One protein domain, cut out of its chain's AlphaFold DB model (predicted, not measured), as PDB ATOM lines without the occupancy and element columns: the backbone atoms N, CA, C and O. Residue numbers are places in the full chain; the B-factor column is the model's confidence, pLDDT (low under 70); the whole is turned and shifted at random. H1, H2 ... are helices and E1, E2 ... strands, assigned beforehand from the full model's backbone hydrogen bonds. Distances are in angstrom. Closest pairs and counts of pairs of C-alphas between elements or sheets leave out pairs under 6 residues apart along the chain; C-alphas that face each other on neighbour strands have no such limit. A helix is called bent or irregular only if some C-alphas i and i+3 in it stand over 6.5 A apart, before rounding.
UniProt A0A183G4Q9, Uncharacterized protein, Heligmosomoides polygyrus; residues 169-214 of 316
ATOM      1  N   ARG A 169     136.242 253.516 334.429       54.34
ATOM      2  CA  ARG A 169     136.740 252.814 335.612       54.34
ATOM      3  C   ARG A 169     138.237 252.509 335.566       54.34
ATOM      4  O   ARG A 169     138.876 252.581 336.605       54.34
ATOM      5  N   VAL A 170     138.788 252.183 334.399       57.72
ATOM      6  CA  VAL A 170     140.240 251.996 334.219       57.72
ATOM      7  C   VAL A 170     140.951 253.335 334.374       57.72
ATOM      8  O   VAL A 170     141.934 253.425 335.103       57.72
ATOM      9  N   LYS A 171     140.401 254.395 333.770       62.03
ATOM     10  CA  LYS A 171     140.914 255.756 333.932       62.03
ATOM     11  C   LYS A 171     140.928 256.175 335.404       62.03
ATOM     12  O   LYS A 171     141.957 256.637 335.878       62.03
ATOM     13  N   GLU A 172     139.824 255.969 336.115       63.44
ATOM     14  CA  GLU A 172     139.717 256.337 337.525       63.44
ATOM     15  C   GLU A 172     140.667 255.515 338.395       63.44
ATOM     16  O   GLU A 172     141.383 256.084 339.207       63.44
ATOM     17  N   ASN A 173     140.773 254.202 338.163       58.97
ATOM     18  CA  ASN A 173     141.726 253.354 338.884       58.97
ATOM     19  C   ASN A 173     143.173 253.835 338.680       58.97
ATOM     20  O   ASN A 173     143.927 253.963 339.637       58.97
ATOM     21  N   ASN A 174     143.537 254.194 337.445       62.03
ATOM     22  CA  ASN A 174     144.860 254.730 337.126       62.03
ATOM     23  C   ASN A 174     145.107 256.108 337.761       62.03
ATOM     24  O   ASN A 174     146.225 256.385 338.189       62.03
ATOM     25  N   ILE A 175     144.093 256.982 337.817       68.31
ATOM     26  CA  ILE A 175     144.187 258.288 338.489       68.31
ATOM     27  C   ILE A 175     144.450 258.081 339.974       68.31
ATOM     28  O   ILE A 175     145.436 258.600 340.492       68.31
ATOM     29  N   GLN A 176     143.601 257.291 340.628       64.38
ATOM     30  CA  GLN A 176     143.742 256.972 342.040       64.38
ATOM     31  C   GLN A 176     145.134 256.351 342.288       64.38
ATOM     32  O   GLN A 176     145.847 256.786 343.185       64.38
ATOM     33  N   HIS A 177     145.606 255.456 341.408       61.50
ATOM     34  CA  HIS A 177     146.894 254.769 341.577       61.50
ATOM     35  C   HIS A 177     148.059 255.740 341.569       61.50
ATOM     36  O   HIS A 177     148.904 255.730 342.460       61.50
ATOM     37  N   ARG A 178     148.068 256.658 340.604       68.25
ATOM     38  CA  ARG A 178     149.083 257.712 340.553       68.25
ATOM     39  C   ARG A 178     149.031 258.605 341.791       68.25
ATOM     40  O   ARG A 178     150.083 259.032 342.262       68.25
ATOM     41  N   LEU A 179     147.837 258.893 342.316       72.69
ATOM     42  CA  LEU A 179     147.676 259.676 343.542       72.69
ATOM     43  C   LEU A 179     148.240 258.939 344.761       72.69
ATOM     44  O   LEU A 179     148.978 259.548 345.535       72.69
ATOM     45  N   ALA A 180     147.961 257.642 344.905       67.19
ATOM     46  CA  ALA A 180     148.507 256.821 345.980       67.19
ATOM     47  C   ALA A 180     150.029 256.700 345.893       67.19
ATOM     48  O   ALA A 180     150.712 257.031 346.861       67.19
ATOM     49  N   LEU A 181     150.575 256.359 344.720       70.06
ATOM     50  CA  LEU A 181     152.022 256.323 344.509       70.06
ATOM     51  C   LEU A 181     152.672 257.645 344.907       70.06
ATOM     52  O   LEU A 181     153.645 257.655 345.653       70.06
ATOM     53  N   LYS A 182     152.113 258.777 344.464       75.69
ATOM     54  CA  LYS A 182     152.647 260.102 344.798       75.69
ATOM     55  C   LYS A 182     152.591 260.387 346.300       75.69
ATOM     56  O   LYS A 182     153.522 260.984 346.833       75.69
ATOM     57  N   PHE A 183     151.516 259.989 346.976       75.25
ATOM     58  CA  PHE A 183     151.332 260.256 348.399       75.25
ATOM     59  C   PHE A 183     152.241 259.395 349.285       75.25
ATOM     60  O   PHE A 183     152.838 259.914 350.231       75.25
ATOM     61  N   TYR A 184     152.362 258.103 348.977       76.06
ATOM     62  CA  TYR A 184     153.045 257.134 349.835       76.06
ATOM     63  C   TYR A 184     154.529 256.932 349.511       76.06
ATOM     64  O   TYR A 184     155.247 256.426 350.373       76.06
ATOM     65  N   LYS A 185     155.027 257.400 348.352       74.06
ATOM     66  CA  LYS A 185     156.439 257.267 347.924       74.06
ATOM     67  C   LYS A 185     157.463 257.590 349.019       74.06
ATOM     68  O   LYS A 185     158.456 256.887 349.140       74.06
ATOM     69  N   ASN A 186     157.199 258.618 349.828       77.94
ATOM     70  CA  ASN A 186     158.092 259.066 350.906       77.94
ATOM     71  C   ASN A 186     157.462 258.932 352.304       77.94
ATOM     72  O   ASN A 186     157.931 259.548 353.257       77.94
ATOM     73  N   LYS A 187     156.360 258.184 352.435       80.25
ATOM     74  CA  LYS A 187     155.593 258.044 353.684       80.25
ATOM     75  C   LYS A 187     155.373 256.576 354.037       80.25
ATOM     76  O   LYS A 187     154.275 256.183 354.413       80.25
ATOM     77  N   ILE A 188     156.423 255.766 353.916       76.12
ATOM     78  CA  ILE A 188     156.374 254.325 354.208       76.12
ATOM     79  C   ILE A 188     156.001 254.072 355.676       76.12
ATOM     80  O   ILE A 188     155.324 253.097 355.971       76.12
ATOM     81  N   SER A 189     156.331 254.994 356.588       78.94
ATOM     82  CA  SER A 189     155.917 254.939 357.998       78.94
ATOM     83  C   SER A 189     154.397 254.917 358.207       78.94
ATOM     84  O   SER A 189     153.941 254.433 359.236       78.94
ATOM     85  N   LYS A 190     153.606 255.375 357.225       76.62
ATOM     86  CA  LYS A 190     152.136 255.284 357.230       76.62
ATOM     87  C   LYS A 190     151.605 253.892 356.856       76.62
ATOM     88  O   LYS A 190     150.390 253.708 356.788       76.62
ATOM     89  N   ILE A 191     152.499 252.942 356.570       79.88
ATOM     90  CA  ILE A 191     152.213 251.555 356.198       79.88
ATOM     91  C   ILE A 191     152.877 250.649 357.231       79.88
ATOM     92  O   ILE A 191     154.076 250.382 357.179       79.88
ATOM     93  N   ILE A 192     152.095 250.148 358.174       80.38
ATOM     94  CA  ILE A 192     152.612 249.319 359.261       80.38
ATOM     95  C   ILE A 192     152.226 247.875 358.978       80.38
ATOM     96  O   ILE A 192     151.046 247.531 358.963       80.38
ATOM     97  N   LYS A 193     153.213 247.008 358.759       79.81
ATOM     98  CA  LYS A 193     152.967 245.568 358.658       79.81
ATOM     99  C   LYS A 193     152.580 245.039 360.042       79.81
ATOM    100  O   LYS A 193     153.363 245.148 360.978       79.81
ATOM    101  N   VAL A 194     151.380 244.476 360.161       81.81
ATOM    102  CA  VAL A 194     150.819 243.963 361.429       81.81
ATOM    103  C   VAL A 194     150.673 242.442 361.449       81.81
ATOM    104  O   VAL A 194     150.344 241.864 362.478       81.81
ATOM    105  N   GLY A 195     150.944 241.772 360.327       75.12
ATOM    106  CA  GLY A 195     150.947 240.315 360.235       75.12
ATOM    107  C   GLY A 195     151.647 239.812 358.975       75.12
ATOM    108  O   GLY A 195     152.164 240.597 358.179       75.12
ATOM    109  N   ARG A 196     151.652 238.486 358.770       73.50
ATOM    110  CA  ARG A 196     152.262 237.841 357.586       73.50
ATOM    111  C   ARG A 196     151.711 238.414 356.275       73.50
ATOM    112  O   ARG A 196     152.479 238.688 355.358       73.50
ATOM    113  N   LEU A 197     150.401 238.629 356.249       75.00
ATOM    114  CA  LEU A 197     149.602 239.042 355.100       75.00
ATOM    115  C   LEU A 197     148.697 240.236 355.451       75.00
ATOM    116  O   LEU A 197     147.619 240.380 354.891       75.00
ATOM    117  N   ALA A 198     149.095 241.066 356.419       72.62
ATOM    118  CA  ALA A 198     148.259 242.158 356.911       72.62
ATOM    119  C   ALA A 198     149.047 243.450 357.165       72.62
ATOM    120  O   ALA A 198     150.150 243.422 357.722       72.62
ATOM    121  N   TRP A 199     148.442 244.584 356.803       83.62
ATOM    122  CA  TRP A 199     148.992 245.933 356.933       83.62
ATOM    123  C   TRP A 199     147.945 246.909 357.464       83.62
ATOM    124  O   TRP A 199     146.779 246.849 357.091       83.62
ATOM    125  N   ASN A 200     148.377 247.856 358.285       76.81
ATOM    126  CA  ASN A 200     147.624 249.050 358.631       76.81
ATOM    127  C   ASN A 200     148.126 250.208 357.766       76.81
ATOM    128  O   ASN A 200     149.321 250.499 357.760       76.81
ATOM    129  N   VAL A 201     147.222 250.855 357.040       78.25
ATOM    130  CA  VAL A 201     147.516 251.957 356.121       78.25
ATOM    131  C   VAL A 201     146.737 253.186 356.557       78.25
ATOM    132  O   VAL A 201     145.506 253.188 356.537       78.25
ATOM    133  N   GLU A 202     147.438 254.248 356.937       74.94
ATOM    134  CA  GLU A 202     146.793 255.528 357.237       74.94
ATOM    135  C   GLU A 202     146.245 256.169 355.962       74.94
ATOM    136  O   GLU A 202     146.933 256.244 354.936       74.94
ATOM    137  N   ALA A 203     145.012 256.667 356.027       75.00
ATOM    138  CA  ALA A 203     144.387 257.360 354.916       75.00
ATOM    139  C   ALA A 203     145.144 258.646 354.548       75.00
ATOM    140  O   ALA A 203     145.756 259.318 355.377       75.00
ATOM    141  N   ALA A 204     145.071 259.022 353.270       68.19
ATOM    142  CA  ALA A 204     145.707 260.247 352.794       68.19
ATOM    143  C   ALA A 204     144.967 261.527 353.219       68.19
ATOM    144  O   ALA A 204     145.574 262.593 353.296       68.19
ATOM    145  N   THR A 205     143.658 261.424 353.457       69.94
ATOM    146  CA  THR A 205     142.740 262.560 353.640       69.94
ATOM    147  C   THR A 205     142.013 262.555 354.984       69.94
ATOM    148  O   THR A 205     141.183 263.426 355.219       69.94
ATOM    149  N   SER A 206     142.247 261.559 355.836       73.69
ATOM    150  CA  SER A 206     141.610 261.442 357.149       73.69
ATOM    151  C   SER A 206     142.528 260.723 358.132       73.69
ATOM    152  O   SER A 206     143.451 260.025 357.725       73.69
ATOM    153  N   ASP A 207     142.208 260.807 359.419       76.75
ATOM    154  CA  ASP A 207     142.908 260.062 360.479       76.75
ATOM    155  C   ASP A 207     142.455 258.591 360.559       76.75
ATOM    156  O   ASP A 207     142.625 257.902 361.562       76.75
ATOM    157  N   THR A 208     141.813 258.089 359.502       72.69
ATOM    158  CA  THR A 208     141.324 256.713 359.447       72.69
ATOM    159  C   THR A 208     142.470 255.773 359.102       72.69
ATOM    160  O   THR A 208     143.140 255.949 358.087       72.69
ATOM    161  N   ILE A 209     142.643 254.726 359.903       73.25
ATOM    162  CA  ILE A 209     143.580 253.641 359.612       73.25
ATOM    163  C   ILE A 209     142.804 252.502 358.954       73.25
ATOM    164  O   ILE A 209     141.849 251.965 359.521       73.25
ATOM    165  N   TYR A 210     143.199 252.137 357.739       71.81
ATOM    166  CA  TYR A 210     142.654 250.993 357.026       71.81
ATOM    167  C   TYR A 210     143.479 249.754 357.328       71.81
ATOM    168  O   TYR A 210     144.682 249.732 357.094       71.81
ATOM    169  N   ARG A 211     142.818 248.698 357.793       73.06
ATOM    170  CA  ARG A 211     143.416 247.368 357.851       73.06
ATOM    171  C   ARG A 211     143.241 246.685 356.495       73.06
ATOM    172  O   ARG A 211     142.119 246.568 355.997       73.06
ATOM    173  N   VAL A 212     144.357 246.289 355.903       67.69
ATOM    174  CA  VAL A 212     144.468 245.581 354.630       67.69
ATOM    175  C   VAL A 212     144.938 244.177 354.941       67.69
ATOM    176  O   VAL A 212     145.998 244.013 355.536       67.69
ATOM    177  N   GLU A 213     144.164 243.173 354.553       67.06
ATOM    178  CA  GLU A 213     144.507 241.772 354.768       67.06
ATOM    179  C   GLU A 213     144.462 241.025 353.443       67.06
ATOM    180  O   GLU A 213     143.570 241.240 352.623       67.06
ATOM    181  N   PHE A 214     145.434 240.148 353.242       58.94
ATOM    182  CA  PHE A 214     145.477 239.210 352.141       58.94
ATOM    183  C   PHE A 214     145.048 237.837 352.668       58.94
ATOM    184  O   PHE A 214     145.671 237.275 353.568       58.94
TER     185      PHE A 214
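What this domain is: This is residues 169 to 214 of the 316 residues of an uncharacterized protein of Heligmosomoides polygyrus (UniProt A0A183G4Q9). A small, three-stranded antiparallel sheet, E1, E2 and E3 side by side, has a single helix, H1, running away from it as an arm, with residues 169 to 178 of H1 sticking out free. Sheet and helix make an open V, joined at its point by the link of residues 185 to 190, and both faces of the sheet are bare of the helix. The printed part has 46 residues, with one named helix and three named strands in the order H1, E1, E2, E3; the sheet's order is E1 - E2 - E3, and the class is mixed, helices and strands. The whole is only just loose, close to compact, with a radius of gyration of the C-alphas of 11.7 A, and its outline is only just elongated, spanning 32 by 21 by 18 A.

How they stand to each other: The sheet holds E1, residues 191 to 195, E2, residues 198 to 202, and E3, residues 209 to 213. They form a meander, each strand the antiparallel neighbour of the one before; E2 is the inner strand, and E1 and E3 are the edge strands. E1 and E2 are a hairpin with a tight link of 2 residues, and their directions stand at 155 degrees. The C-alphas of Lys 193 and Trp 199 face each other at 4.3 A; N 192 and O 200, 2.8 A apart, and N 194 and O 198, 2.9 A apart, are within hydrogen-bond range. E2 and E3 are a hairpin too, at 158 degrees, with a short link of 6 residues. The C-alphas of Ala 198 and Glu 213 face each other at 4.3 A; N 201 and O 210, and N 210 and O 201, are each 2.8 A apart, within hydrogen-bond range. H1, residues 169 to 184, is not on the sheet, with 3 pairs of C-alphas within 10 A, and is apart from E2 and E3. In H1 every O i to N i+4 pair is within hydrogen-bond range.

Where its parts are: E1 begins at C-alpha 191, (152.213, 251.555, 356.198), and measures 12.0 A. E2 measures 13.5 A, and E3 measures 12.9 A, ending at C-alpha 213, (144.507, 241.772, 354.768). H1 is not bent and measures 22.1 A from C-alpha 169, (136.740, 252.814, 335.612), to C-alpha 184.

The domain as a whole: The two C-alphas farthest apart, those of Lys 171 and Gly 195, are 32.1 A apart. Without residues 169 to 178, the body of 36 residues spans 25 by 18 by 15 A. The printed part has no cut, and no link is long. The mean pLDDT of the printed part is 71.8, with values under 70 at residues 169 to 178, 180, 204 to 205 and 212 to 214.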